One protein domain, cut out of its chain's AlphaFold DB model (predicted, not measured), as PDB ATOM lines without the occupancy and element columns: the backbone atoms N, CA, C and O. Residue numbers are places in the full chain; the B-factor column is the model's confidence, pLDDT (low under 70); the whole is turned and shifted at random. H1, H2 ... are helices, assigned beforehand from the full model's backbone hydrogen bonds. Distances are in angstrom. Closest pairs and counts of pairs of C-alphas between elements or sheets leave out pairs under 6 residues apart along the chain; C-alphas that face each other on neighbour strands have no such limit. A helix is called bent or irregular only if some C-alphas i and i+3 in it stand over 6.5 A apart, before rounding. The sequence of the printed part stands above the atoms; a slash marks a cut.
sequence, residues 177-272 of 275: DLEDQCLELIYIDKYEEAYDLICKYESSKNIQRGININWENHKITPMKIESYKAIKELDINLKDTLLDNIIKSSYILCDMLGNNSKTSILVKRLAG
ATOM      1  N   ASP A 177     -28.884 -78.542-121.214       94.88
ATOM      2  CA  ASP A 177     -30.020 -79.218-121.839       94.88
ATOM      3  C   ASP A 177     -31.098 -79.531-120.795       94.88
ATOM      4  O   ASP A 177     -32.276 -79.288-121.037       94.88
ATOM      5  N   LEU A 178     -30.694 -79.972-119.595       96.81
ATOM      6  CA  LEU A 178     -31.597 -80.089-118.446       96.81
ATOM      7  C   LEU A 178     -32.210 -78.734-118.083       96.81
ATOM      8  O   LEU A 178     -33.414 -78.637-117.878       96.81
ATOM      9  N   GLU A 179     -31.382 -77.690-117.981       97.81
ATOM     10  CA  GLU A 179     -31.858 -76.349-117.630       97.81
ATOM     11  C   GLU A 179     -32.881 -75.834-118.638       97.81
ATOM     12  O   GLU A 179     -33.908 -75.303-118.229       97.81
ATOM     13  N   ASP A 180     -32.606 -75.991-119.931       97.00
ATOM     14  CA  ASP A 180     -33.487 -75.532-121.001       97.00
ATOM     15  C   ASP A 180     -34.814 -76.310-120.987       97.00
ATOM     16  O   ASP A 180     -35.871 -75.684-120.983       97.00
ATOM     17  N   GLN A 181     -34.784 -77.640-120.835       98.19
ATOM     18  CA  GLN A 181     -36.004 -78.454-120.703       98.19
ATOM     19  C   GLN A 181     -36.841 -78.060-119.478       98.19
ATOM     20  O   GLN A 181     -38.063 -77.932-119.565       98.19
ATOM     21  N   CYS A 182     -36.203 -77.833-118.326       98.50
ATOM     22  CA  CYS A 182     -36.917 -77.382-117.135       98.50
ATOM     23  C   CYS A 182     -37.523 -75.988-117.332       98.50
ATOM     24  O   CYS A 182     -38.655 -75.758-116.916       98.50
ATOM     25  N   LEU A 183     -36.793 -75.059-117.959       97.56
ATOM     26  CA  LEU A 183     -37.290 -73.710-118.242       97.56
ATOM     27  C   LEU A 183     -38.492 -73.736-119.190       97.56
ATOM     28  O   LEU A 183     -39.455 -73.018-118.939       97.56
ATOM     29  N   GLU A 184     -38.465 -74.574-120.228       97.00
ATOM     30  CA  GLU A 184     -39.596 -74.765-121.145       97.00
ATOM     31  C   GLU A 184     -40.847 -75.242-120.398       97.00
ATOM     32  O   GLU A 184     -41.924 -74.674-120.573       97.00
ATOM     33  N   LEU A 185     -40.703 -76.230-119.511       98.44
ATOM     34  CA  LEU A 185     -41.806 -76.749-118.697       98.44
ATOM     35  C   LEU A 185     -42.330 -75.716-117.691       98.44
ATOM     36  O   LEU A 185     -43.541 -75.552-117.551       98.44
ATOM     37  N   ILE A 186     -41.436 -74.979-117.026       97.94
ATOM     38  CA  ILE A 186     -41.793 -73.884-116.111       97.94
ATOM     39  C   ILE A 186     -42.560 -72.785-116.856       97.94
ATOM     40  O   ILE A 186     -43.546 -72.260-116.336       97.94
ATOM     41  N   TYR A 187     -42.149 -72.462-118.085       93.31
ATOM     42  CA  TYR A 187     -42.797 -71.436-118.898       93.31
ATOM     43  C   TYR A 187     -44.269 -71.765-119.191       93.31
ATOM     44  O   TYR A 187     -45.107 -70.861-119.195       93.31
ATOM     45  N   ILE A 188     -44.602 -73.050-119.349       95.06
ATOM     46  CA  ILE A 188     -45.968 -73.548-119.590       95.06
ATOM     47  C   ILE A 188     -46.648 -74.131-118.337       95.06
ATOM     48  O   ILE A 188     -47.572 -74.932-118.456       95.06
ATOM     49  N   ASP A 189     -46.199 -73.737-117.141       96.19
ATOM     50  CA  ASP A 189     -46.803 -74.090-115.840       96.19
ATOM     51  C   ASP A 189     -46.771 -75.580-115.468       96.19
ATOM     52  O   ASP A 189     -47.460 -76.032-114.552       96.19
ATOM     53  N   LYS A 190     -45.903 -76.357-116.120       98.25
ATOM     54  CA  LYS A 190     -45.678 -77.780-115.840       98.25
ATOM     55  C   LYS A 190     -44.601 -77.984-114.773       98.25
ATOM     56  O   LYS A 190     -43.567 -78.612-115.001       98.25
ATOM     57  N   TYR A 191     -44.843 -77.444-113.582       98.31
ATOM     58  CA  TYR A 191     -43.869 -77.453-112.484       98.31
ATOM     59  C   TYR A 191     -43.515 -78.855-111.976       98.31
ATOM     60  O   TYR A 191     -42.366 -79.093-111.616       98.31
ATOM     61  N   GLU A 192     -44.481 -79.776-111.946       98.38
ATOM     62  CA  GLU A 192     -44.244 -81.165-111.531       98.38
ATOM     63  C   GLU A 192     -43.315 -81.884-112.507       98.38
ATOM     64  O   GLU A 192     -42.333 -82.482-112.082       98.38
ATOM     65  N   GLU A 193     -43.563 -81.751-113.813       98.56
ATOM     66  CA  GLU A 193     -42.725 -82.348-114.859       98.56
ATOM     67  C   GLU A 193     -41.302 -81.763-114.828       98.56
ATOM     68  O   GLU A 193     -40.324 -82.506-114.910       98.56
ATOM     69  N   ALA A 194     -41.169 -80.442-114.645       98.50
ATOM     70  CA  ALA A 194     -39.864 -79.792-114.495       98.50
ATOM     71  C   ALA A 194     -39.109 -80.316-113.263       98.50
ATOM     72  O   ALA A 194     -37.904 -80.573-113.313       98.50
ATOM     73  N   TYR A 195     -39.817 -80.502-112.148       98.19
ATOM     74  CA  TYR A 195     -39.227 -81.028-110.928       98.19
ATOM     75  C   TYR A 195     -38.859 -82.512-111.051       98.19
ATOM     76  O   TYR A 195     -37.806 -82.917-110.565       98.19
ATOM     77  N   ASP A 196     -39.657 -83.308-111.762       98.00
ATOM     78  CA  ASP A 196     -39.366 -84.717-112.041       98.00
ATOM     79  C   ASP A 196     -38.083 -84.884-112.876       98.00
ATOM     80  O   ASP A 196     -37.291 -85.794-112.608       98.00
ATOM     81  N   LEU A 197     -37.808 -83.979-113.826       98.12
ATOM     82  CA  LEU A 197     -36.517 -83.944-114.531       98.12
ATOM     83  C   LEU A 197     -35.346 -83.703-113.571       98.12
ATOM     84  O   LEU A 197     -34.304 -84.352-113.691       98.12
ATOM     85  N   ILE A 198     -35.517 -82.806-112.597       96.75
ATOM     86  CA  ILE A 198     -34.501 -82.529-111.575       96.75
ATOM     87  C   ILE A 198     -34.310 -83.746-110.669       96.75
ATOM     88  O   ILE A 198     -33.170 -84.126-110.424       96.75
ATOM     89  N   CYS A 199     -35.387 -84.393-110.222       96.38
ATOM     90  CA  CYS A 199     -35.322 -85.623-109.434       96.38
ATOM     91  C   CYS A 199     -34.557 -86.726-110.167       96.38
ATOM     92  O   CYS A 199     -33.639 -87.313-109.599       96.38
ATOM     93  N   LYS A 200     -34.865 -86.947-111.451       95.94
ATOM     94  CA  LYS A 200     -34.161 -87.917-112.298       95.94
ATOM     95  C   LYS A 200     -32.682 -87.570-112.478       95.94
ATOM     96  O   LYS A 200     -31.830 -88.455-112.509       95.94
ATOM     97  N   TYR A 201     -32.366 -86.287-112.626       94.38
ATOM     98  CA  TYR A 201     -30.983 -85.840-112.725       94.38
ATOM     99  C   TYR A 201     -30.225 -86.041-111.408       94.38
ATOM    100  O   TYR A 201     -29.130 -86.599-111.422       94.38
ATOM    101  N   GLU A 202     -30.795 -85.635-110.274       93.31
ATOM    102  CA  GLU A 202     -30.175 -85.803-108.957       93.31
ATOM    103  C   GLU A 202     -30.007 -87.282-108.596       93.31
ATOM    104  O   GLU A 202     -28.940 -87.657-108.119       93.31
ATOM    105  N   SER A 203     -30.990 -88.140-108.894       92.50
ATOM    106  CA  SER A 203     -30.894 -89.575-108.605       92.50
ATOM    107  C   SER A 203     -29.788 -90.282-109.392       92.50
ATOM    108  O   SER A 203     -29.241 -91.274-108.919       92.50
ATOM    109  N   SER A 204     -29.399 -89.739-110.551       90.12
ATOM    110  CA  SER A 204     -28.312 -90.278-111.381       90.12
ATOM    111  C   SER A 204     -26.895 -89.981-110.865       90.12
ATOM    112  O   SER A 204     -25.918 -90.516-111.399       90.12
ATOM    113  N   LYS A 205     -26.749 -89.118-109.853       87.56
ATOM    114  CA  LYS A 205     -25.442 -88.734-109.299       87.56
ATOM    115  C   LYS A 205     -24.962 -89.740-108.258       87.56
ATOM    116  O   LYS A 205     -25.753 -90.249-107.467       87.56
ATOM    117  N   ASN A 206     -23.644 -89.936-108.176       82.38
ATOM    118  CA  ASN A 206     -23.039 -90.748-107.112       82.38
ATOM    119  C   ASN A 206     -23.226 -90.112-105.726       82.38
ATOM    120  O   ASN A 206     -23.362 -90.811-104.721       82.38
ATOM    121  N   ILE A 207     -23.222 -88.777-105.675       81.38
ATOM    122  CA  ILE A 207     -23.539 -88.002-104.478       81.38
ATOM    123  C   ILE A 207     -24.730 -87.106-104.790       81.38
ATOM    124  O   ILE A 207     -24.651 -86.190-105.608       81.38
ATOM    125  N   GLN A 208     -25.834 -87.394-104.114       85.69
ATOM    126  CA  GLN A 208     -27.083 -86.660-104.236       85.69
ATOM    127  C   GLN A 208     -27.111 -85.516-103.220       85.69
ATOM    128  O   GLN A 208     -26.599 -85.642-102.105       85.69
ATOM    129  N   ARG A 209     -27.709 -84.383-103.594       85.19
ATOM    130  CA  ARG A 209     -27.825 -83.227-102.694       85.19
ATOM    131  C   ARG A 209     -28.906 -83.441-101.625       85.19
ATOM    132  O   ARG A 209     -29.930 -84.063-101.888       85.19
ATOM    133  N   GLY A 210     -28.737 -82.800-100.471       80.75
ATOM    134  CA  GLY A 210     -29.717 -82.817 -99.381       80.75
ATOM    135  C   GLY A 210     -29.637 -84.075 -98.513       80.75
ATOM    136  O   GLY A 210     -29.425 -85.184 -98.993       80.75
ATOM    137  N   ILE A 211     -29.784 -83.891 -97.203       75.00
ATOM    138  CA  ILE A 211     -29.683 -84.979 -96.225       75.00
ATOM    139  C   ILE A 211     -31.024 -85.716 -96.172       75.00
ATOM    140  O   ILE A 211     -32.066 -85.077 -96.039       75.00
ATOM    141  N   ASN A 212     -30.993 -87.050 -96.244       78.19
ATOM    142  CA  ASN A 212     -32.171 -87.927 -96.171       78.19
ATOM    143  C   ASN A 212     -33.243 -87.668 -97.247       78.19
ATOM    144  O   ASN A 212     -34.416 -87.981 -97.043       78.19
ATOM    145  N   ILE A 213     -32.852 -87.128 -98.405       85.69
ATOM    146  CA  ILE A 213     -33.748 -86.988 -99.556       85.69
ATOM    147  C   ILE A 213     -33.568 -88.199-100.470       85.69
ATOM    148  O   ILE A 213     -32.485 -88.420-101.000       85.69
ATOM    149  N   ASN A 214     -34.640 -88.964-100.684       91.00
ATOM    150  CA  ASN A 214     -34.666 -90.006-101.706       91.00
ATOM    151  C   ASN A 214     -35.181 -89.422-103.028       91.00
ATOM    152  O   ASN A 214     -36.389 -89.400-103.259       91.00
ATOM    153  N   TRP A 215     -34.271 -88.969-103.893       93.31
ATOM    154  CA  TRP A 215     -34.614 -88.332-105.171       93.31
ATOM    155  C   TRP A 215     -35.351 -89.239-106.163       93.31
ATOM    156  O   TRP A 215     -36.029 -88.717-107.039       93.31
ATOM    157  N   GLU A 216     -35.290 -90.566-106.026       92.19
ATOM    158  CA  GLU A 216     -36.030 -91.483-106.908       92.19
ATOM    159  C   GLU A 216     -37.545 -91.382-106.705       92.19
ATOM    160  O   GLU A 216     -38.313 -91.505-107.655       92.19
ATOM    161  N   ASN A 217     -37.965 -91.121-105.464       91.81
ATOM    162  CA  ASN A 217     -39.374 -91.047-105.076       91.81
ATOM    163  C   ASN A 217     -39.786 -89.646-104.608       91.81
ATOM    164  O   ASN A 217     -40.925 -89.446-104.182       91.81
ATOM    165  N   HIS A 218     -38.870 -88.675-104.645       94.81
ATOM    166  CA  HIS A 218     -39.148 -87.325-104.184       94.81
ATOM    167  C   HIS A 218     -40.099 -86.611-105.144       94.81
ATOM    168  O   HIS A 218     -39.965 -86.693-106.366       94.81
ATOM    169  N   LYS A 219     -41.045 -85.864-104.575       95.81
ATOM    170  CA  LYS A 219     -42.030 -85.082-105.318       95.81
ATOM    171  C   LYS A 219     -42.088 -83.671-104.768       95.81
ATOM    172  O   LYS A 219     -41.917 -83.441-103.570       95.81
ATOM    173  N   ILE A 220     -42.322 -82.720-105.662       96.06
ATOM    174  CA  ILE A 220     -42.596 -81.347-105.262       96.06
ATOM    175  C   ILE A 220     -43.918 -81.302-104.490       96.06
ATOM    176  O   ILE A 220     -44.871 -82.006-104.818       96.06
ATOM    177  N   THR A 221     -43.979 -80.495-103.431       96.62
ATOM    178  CA  THR A 221     -45.198 -80.386-102.624       96.62
ATOM    179  C   THR A 221     -46.223 -79.469-103.300       96.62
ATOM    180  O   THR A 221     -45.829 -78.474-103.918       96.62
ATOM    181  N   PRO A 222     -47.538 -79.709-103.119       97.69
ATOM    182  CA  PRO A 222     -48.577 -78.822-103.651       97.69
ATOM    183  C   PRO A 222     -48.401 -77.364-103.209       97.69
ATOM    184  O   PRO A 222     -48.511 -76.448-104.014       97.69
ATOM    185  N   MET A 223     -48.018 -77.140-101.947       97.44
ATOM    186  CA  MET A 223     -47.731 -75.801-101.421       97.44
ATOM    187  C   MET A 223     -46.609 -75.094-102.197       97.44
ATOM    188  O   MET A 223     -46.662 -73.884-102.419       97.44
ATOM    189  N   LYS A 224     -45.582 -75.839-102.621       97.19
ATOM    190  CA  LYS A 224     -44.474 -75.276-103.392       97.19
ATOM    191  C   LYS A 224     -44.907 -74.917-104.813       97.19
ATOM    192  O   LYS A 224     -44.529 -73.855-105.296       97.19
ATOM    193  N   ILE A 225     -45.749 -75.744-105.434       97.88
ATOM    194  CA  ILE A 225     -46.368 -75.446-106.734       97.88
ATOM    195  C   ILE A 225     -47.190 -74.154-106.654       97.88
ATOM    196  O   ILE A 225     -47.002 -73.266-107.482       97.88
ATOM    197  N   GLU A 226     -48.045 -74.005-105.638       97.62
ATOM    198  CA  GLU A 226     -48.830 -72.777-105.440       97.62
ATOM    199  C   GLU A 226     -47.934 -71.546-105.241       97.62
ATOM    200  O   GLU A 226     -48.208 -70.476-105.779       97.62
ATOM    201  N   SER A 227     -46.800 -71.706-104.552       97.44
ATOM    202  CA  SER A 227     -45.814 -70.626-104.411       97.44
ATOM    203  C   SER A 227     -45.225 -70.202-105.766       97.44
ATOM    204  O   SER A 227     -45.028 -69.014-106.007       97.44
ATOM    205  N   TYR A 228     -44.952 -71.152-106.667       97.44
ATOM    206  CA  TYR A 228     -44.439 -70.855-108.008       97.44
ATOM    207  C   TYR A 228     -45.479 -70.196-108.912       97.44
ATOM    208  O   TYR A 228     -45.129 -69.264-109.638       97.44
ATOM    209  N   LYS A 229     -46.747 -70.611-108.818       96.88
ATOM    210  CA  LYS A 229     -47.861 -69.934-109.499       96.88
ATOM    211  C   LYS A 229     -47.969 -68.478-109.051       96.88
ATOM    212  O   LYS A 229     -47.965 -67.583-109.889       96.88
ATOM    213  N   ALA A 230     -47.937 -68.237-107.737       96.06
ATOM    214  CA  ALA A 230     -47.953 -66.885-107.189       96.06
ATOM    215  C   ALA A 230     -46.777 -66.040-107.712       96.06
ATOM    216  O   ALA A 230     -46.983 -64.908-108.130       96.06
ATOM    217  N   ILE A 231     -45.555 -66.594-107.762       94.50
ATOM    218  CA  ILE A 231     -44.381 -65.904-108.333       94.50
ATOM    219  C   ILE A 231     -44.598 -65.530-109.802       94.50
ATOM    220  O   ILE A 231     -44.197 -64.444-110.220       94.50
ATOM    221  N   LYS A 232     -45.222 -66.409-110.593       91.44
ATOM    222  CA  LYS A 232     -45.501 -66.131-112.005       91.44
ATOM    223  C   LYS A 232     -46.463 -64.950-112.172       91.44
ATOM    224  O   LYS A 232     -46.246 -64.110-113.047       91.44
ATOM    225  N   GLU A 233     -47.461 -64.863-111.298       90.81
ATOM    226  CA  GLU A 233     -48.481 -63.808-111.282       90.81
ATOM    227  C   GLU A 233     -47.999 -62.473-110.693       90.81
ATOM    228  O   GLU A 233     -48.655 -61.452-110.895       90.81
ATOM    229  N   LEU A 234     -46.854 -62.437-109.995       89.69
ATOM    230  CA  LEU A 234     -46.317 -61.196-109.428       89.69
ATOM    231  C   LEU A 234     -46.046 -60.157-110.520       89.69
ATOM    232  O   LEU A 234     -45.186 -60.356-111.373       89.69
ATOM    233  N   ASP A 235     -46.698 -59.002-110.453       81.00
ATOM    234  CA  ASP A 235     -46.319 -57.856-111.274       81.00
ATOM    235  C   ASP A 235     -45.078 -57.182-110.673       81.00
ATOM    236  O   ASP A 235     -45.156 -56.457-109.679       81.00
ATOM    237  N   ILE A 236     -43.909 -57.443-111.262       78.44
ATOM    238  CA  ILE A 236     -42.647 -56.809-110.853       78.44
ATOM    239  C   ILE A 236     -42.380 -55.486-111.589       78.44
ATOM    240  O   ILE A 236     -41.265 -54.969-111.532       78.44
ATOM    241  N   ASN A 237     -43.399 -54.912-112.245       74.56
ATOM    242  CA  ASN A 237     -43.383 -53.597-112.893       74.56
ATOM    243  C   ASN A 237     -42.220 -53.418-113.889       74.56
ATOM    244  O   ASN A 237     -41.618 -52.346-114.019       74.56
ATOM    245  N   LEU A 238     -41.876 -54.495-114.598       73.75
ATOM    246  CA  LEU A 238     -40.961 -54.439-115.728       73.75
ATOM    247  C   LEU A 238     -41.758 -54.103-116.986       73.75
ATOM    248  O   LEU A 238     -42.735 -54.765-117.320       73.75
ATOM    249  N   LYS A 239     -41.301 -53.090-117.730       74.81
ATOM    250  CA  LYS A 239     -41.896 -52.721-119.029       74.81
ATOM    251  C   LYS A 239     -41.733 -53.813-120.093       74.81
ATOM    252  O   LYS A 239     -42.414 -53.769-121.111       74.81
ATOM    253  N   ASP A 240     -40.812 -54.748-119.871       84.88
ATOM    254  CA  ASP A 240     -40.488 -55.844-120.776       84.88
ATOM    255  C   ASP A 240     -41.021 -57.170-120.216       84.88
ATOM    256  O   ASP A 240     -40.450 -57.760-119.295       84.88
ATOM    257  N   THR A 241     -42.123 -57.641-120.803       85.12
ATOM    258  CA  THR A 241     -42.784 -58.904-120.448       85.12
ATOM    259  C   THR A 241     -41.902 -60.130-120.710       85.12
ATOM    260  O   THR A 241     -42.042 -61.148-120.033       85.12
ATOM    261  N   LEU A 242     -40.985 -60.076-121.681       87.81
ATOM    262  CA  LEU A 242     -40.066 -61.181-121.945       87.81
ATOM    263  C   LEU A 242     -39.025 -61.281-120.827       87.81
ATOM    264  O   LEU A 242     -38.807 -62.364-120.283       87.81
ATOM    265  N   LEU A 243     -38.418 -60.152-120.457       89.50
ATOM    266  CA  LEU A 243     -37.430 -60.104-119.379       89.50
ATOM    267  C   LEU A 243     -38.037 -60.499-118.025       89.50
ATOM    268  O   LEU A 243     -37.407 -61.234-117.264       89.50
ATOM    269  N   ASP A 244     -39.271 -60.071-117.754       90.19
ATOM    270  CA  ASP A 244     -40.039 -60.487-116.578       90.19
ATOM    271  C   ASP A 244     -40.172 -62.017-116.485       90.19
ATOM    272  O   ASP A 244     -39.768 -62.643-115.498       90.19
ATOM    273  N   ASN A 245     -40.627 -62.648-117.570       90.38
ATOM    274  CA  ASN A 245     -40.756 -64.102-117.644       90.38
ATOM    275  C   ASN A 245     -39.413 -64.828-117.491       90.38
ATOM    276  O   ASN A 245     -39.352 -65.871-116.830       90.38
ATOM    277  N   ILE A 246     -38.333 -64.283-118.062       93.31
ATOM    278  CA  ILE A 246     -36.976 -64.825-117.912       93.31
ATOM    279  C   ILE A 246     -36.557 -64.815-116.440       93.31
ATOM    280  O   ILE A 246     -36.050 -65.825-115.949       93.31
ATOM    281  N   ILE A 247     -36.772 -63.705-115.729       93.50
ATOM    282  CA  ILE A 247     -36.400 -63.559-114.316       93.50
ATOM    283  C   ILE A 247     -37.183 -64.542-113.449       93.50
ATOM    284  O   ILE A 247     -36.573 -65.300-112.692       93.50
ATOM    285  N   LYS A 248     -38.511 -64.579-113.596       94.56
ATOM    286  CA  LYS A 248     -39.389 -65.469-112.826       94.56
ATOM    287  C   LYS A 248     -39.060 -66.940-113.059       94.56
ATOM    288  O   LYS A 248     -38.849 -67.681-112.102       94.56
ATOM    289  N   SER A 249     -38.936 -67.356-114.321       95.56
ATOM    290  CA  SER A 249     -38.631 -68.753-114.664       95.56
ATOM    291  C   SER A 249     -37.236 -69.162-114.186       95.56
ATOM    292  O   SER A 249     -37.059 -70.257-113.652       95.56
ATOM    293  N   SER A 250     -36.253 -68.260-114.300       96.38
ATOM    294  CA  SER A 250     -34.899 -68.477-113.775       96.38
ATOM    295  C   SER A 250     -34.896 -68.644-112.259       96.38
ATOM    296  O   SER A 250     -34.215 -69.529-111.747       96.38
ATOM    297  N   TYR A 251     -35.655 -67.809-111.542       96.56
ATOM    298  CA  TYR A 251     -35.776 -67.897-110.091       96.56
ATOM    299  C   TYR A 251     -36.409 -69.226-109.670       96.56
ATOM    300  O   TYR A 251     -35.837 -69.932-108.846       96.56
ATOM    301  N   ILE A 252     -37.539 -69.600-110.282       97.88
ATOM    302  CA  ILE A 252     -38.238 -70.860-109.990       97.88
ATOM    303  C   ILE A 252     -37.311 -72.059-110.224       97.88
ATOM    304  O   ILE A 252     -37.199 -72.919-109.352       97.88
ATOM    305  N   LEU A 253     -36.596 -72.106-111.355       98.25
ATOM    306  CA  LEU A 253     -35.643 -73.186-111.619       98.25
ATOM    307  C   LEU A 253     -34.516 -73.212-110.577       98.25
ATOM    308  O   LEU A 253     -34.189 -74.272-110.041       98.25
ATOM    309  N   CYS A 254     -33.911 -72.065-110.267       97.56
ATOM    310  CA  CYS A 254     -32.859 -71.996-109.257       97.56
ATOM    311  C   CYS A 254     -33.349 -72.432-107.872       97.56
ATOM    312  O   CYS A 254     -32.587 -73.077-107.151       97.56
ATOM    313  N   ASP A 255     -34.606 -72.171-107.534       97.00
ATOM    314  CA  ASP A 255     -35.214 -72.601-106.277       97.00
ATOM    315  C   ASP A 255     -35.490 -74.104-106.253       97.00
ATOM    316  O   ASP A 255     -35.102 -74.781-105.298       97.00
ATOM    317  N   MET A 256     -36.001 -74.672-107.351       96.31
ATOM    318  CA  MET A 256     -36.087 -76.129-107.519       96.31
ATOM    319  C   MET A 256     -34.714 -76.807-107.417       96.31
ATOM    320  O   MET A 256     -34.615 -77.947-106.963       96.31
ATOM    321  N   LEU A 257     -33.644 -76.125-107.833       94.62
ATOM    322  CA  LEU A 257     -32.263 -76.599-107.727       94.62
ATOM    323  C   LEU A 257     -31.623 -76.348-106.348       94.62
ATOM    324  O   LEU A 257     -30.490 -76.773-106.123       94.62
ATOM    325  N   GLY A 258     -32.308 -75.656-105.433       92.50
ATOM    326  CA  GLY A 258     -31.761 -75.264-104.132       92.50
ATOM    327  C   GLY A 258     -30.599 -74.266-104.229       92.50
ATOM    328  O   GLY A 258     -29.713 -74.266-103.378       92.50
ATOM    329  N   ASN A 259     -30.551 -73.445-105.285       88.69
ATOM    330  CA  ASN A 259     -29.421 -72.570-105.610       88.69
ATOM    331  C   ASN A 259     -29.851 -71.161-106.063       88.69
ATOM    332  O   ASN A 259     -29.436 -70.662-107.112       88.69
ATOM    333  N   ASN A 260     -30.675 -70.497-105.248       89.38
ATOM    334  CA  ASN A 260     -31.248 -69.173-105.542       89.38
ATOM    335  C   ASN A 260     -30.206 -68.082-105.822       89.38
ATOM    336  O   ASN A 260     -30.450 -67.188-106.636       89.38
ATOM    337  N   SER A 261     -29.018 -68.173-105.218       90.62
ATOM    338  CA  SER A 261     -27.920 -67.220-105.441       90.62
ATOM    339  C   SER A 261     -27.407 -67.211-106.887       90.62
ATOM    340  O   SER A 261     -26.808 -66.227-107.322       90.62
ATOM    341  N   LYS A 262     -27.675 -68.271-107.661       93.31
ATOM    342  CA  LYS A 262     -27.256 -68.402-109.061       93.31
ATOM    343  C   LYS A 262     -28.299 -67.947-110.083       93.31
ATOM    344  O   LYS A 262     -28.015 -68.027-111.276       93.31
ATOM    345  N   THR A 263     -29.442 -67.400-109.662       95.00
ATOM    346  CA  THR A 263     -30.506 -66.919-110.572       95.00
ATOM    347  C   THR A 263     -29.971 -65.980-111.656       95.00
ATOM    348  O   THR A 263     -30.293 -66.125-112.834       95.00
ATOM    349  N   SER A 264     -29.065 -65.068-111.287       94.19
ATOM    350  CA  SER A 264     -28.454 -64.118-112.225       94.19
ATOM    351  C   SER A 264     -27.694 -64.788-113.378       94.19
ATOM    352  O   SER A 264     -27.588 -64.207-114.453       94.19
ATOM    353  N   ILE A 265     -27.192 -66.015-113.198       94.75
ATOM    354  CA  ILE A 265     -26.495 -66.768-114.248       94.75
ATOM    355  C   ILE A 265     -27.461 -67.112-115.385       94.75
ATOM    356  O   ILE A 265     -27.118 -66.906-116.551       94.75
ATOM    357  N   LEU A 266     -28.658 -67.610-115.053       95.44
ATOM    358  CA  LEU A 266     -29.685 -67.952-116.041       95.44
ATOM    359  C   LEU A 266     -30.271 -66.701-116.686       95.44
ATOM    360  O   LEU A 266     -30.373 -66.654-117.906       95.44
ATOM    361  N   VAL A 267     -30.560 -65.664-115.893       94.50
ATOM    362  CA  VAL A 267     -31.100 -64.402-116.419       94.50
ATOM    363  C   VAL A 267     -30.169 -63.814-117.475       94.50
ATOM    364  O   VAL A 267     -30.606 -63.560-118.591       94.50
ATOM    365  N   LYS A 268     -28.870 -63.684-117.175       93.38
ATOM    366  CA  LYS A 268     -27.886 -63.158-118.136       93.38
ATOM    367  C   LYS A 268     -27.784 -64.013-119.395       93.38
ATOM    368  O   LYS A 268     -27.720 -63.484-120.500       93.38
ATOM    369  N   ARG A 269     -27.794 -65.342-119.229       93.62
ATOM    370  CA  ARG A 269     -27.756 -66.301-120.342       93.62
ATOM    371  C   ARG A 269     -28.957 -66.134-121.274       93.62
ATOM    372  O   ARG A 269     -28.774 -66.122-122.484       93.62
ATOM    373  N   LEU A 270     -30.160 -66.038-120.714       92.75
ATOM    374  CA  LEU A 270     -31.418 -66.011-121.465       92.75
ATOM    375  C   LEU A 270     -31.734 -64.622-122.035       92.75
ATOM    376  O   LEU A 270     -32.297 -64.530-123.118       92.75
ATOM    377  N   ALA A 271     -31.317 -63.552-121.354       90.81
ATOM    378  CA  ALA A 271     -31.444 -62.176-121.837       90.81
ATOM    379  C   ALA A 271     -30.433 -61.822-122.950       90.81
ATOM    380  O   ALA A 271     -30.449 -60.710-123.470       90.81
ATOM    381  N   GLY A 272     -29.542 -62.750-123.322       82.12
ATOM    382  CA  GLY A 272     -28.569 -62.546-124.395       82.12
ATOM    383  C   GLY A 272     -27.373 -61.671-124.012       82.12
ATOM    384  O   GLY A 272     -26.662 -61.199-124.902       82.12
TER     385      GLY A 272
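What this domain is: This is residues 177 to 272 of the 275 residues of the protein "SAP domain" of Clostridioides difficile (UniProt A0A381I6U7). The longest helix, H4, runs through the middle, with H3 on one side and H5 on another, the three running alternately opposite ways; the hairpin of H1 and H2 packs on H4 through H1, which crosses H4 steeply, while the first residues of H2, 191 and 192, reach H3. At one end of the long axis the chain loops out beyond H2 through residues 204 to 221 before returning to H3; at the other end residues 234 to 240 turn from H3 into H4. The printed part has 96 residues with five named helices, H1 to H5 in order, and no named strand; the class is all helix. It is compact, with a radius of gyration of the C-alphas of 13.6 A, yet elongated in outline, spanning 43 by 28 by 21 A.

How they stand to each other: H4, residues 241 to 256, is the hub and touches three other helices. H5, residues 260 to 270, touches it and forms a hairpin with it, at a steep tilt of 40 degrees, opposite ways; the closest C-alphas, of Cys 254 and Asn 260, are 4.9 A apart. H3, residues 222 to 233, forms another hairpin with H4, at a shallow tilt of 21 degrees; residues 228 to 232 alone touch residues 245 to 252, closest at the C-alphas of Lys 232 and Lys 248, 6.2 A. H1, residues 177 to 187, touches H4 at a steep tilt of 63 degrees, with the C-alphas of Ile 186 and Ser 249 closest at 6.2 A. H2, residues 191 to 203, forms a hairpin with H1 at a shallow tilt of 21 degrees, with the C-alphas of Cys 182 and Ala 194 closest at 4.6 A. H2 and H3 only just touch, with 3 pairs of C-alphas within 8 A, closest at Tyr 191 and Ile 225, 6.6 A. H2 and H4 are close but not clearly touching; H3 and H5 are apart. In H1, H2, H3 and H4 every O i to N i+4 pair is within hydrogen-bond range; in H5 4 of 7 are.

Where its parts are: H4 measures 22.6 A from first to last C-alpha, from C-alpha 241 at (-42.784, -58.904, -120.448) to C-alpha 256 at (-36.087, -76.129, -107.519). H2 measures 18.2 A, H3 16.8 A, H5 16.2 A and H1 15.2 A. H1 begins at C-alpha 177, (-30.020, -79.218, -121.839), and H5 ends at C-alpha 270, (-31.418, -66.011, -121.465). H5 is irregular: C-alphas 261 and 264 are 7.5 A apart.

The domain as a whole: The two C-alphas farthest apart, of Asn 206 and Lys 239, are 44.1 A from each other. The link from H2 to H3 is long, with 18 residues; that from H3 to H4 is short, and those from H1 to H2 and from H4 to H5 are tight. The printed part has no cut. Its mean pLDDT is 92.5, and no printed residue is under 70.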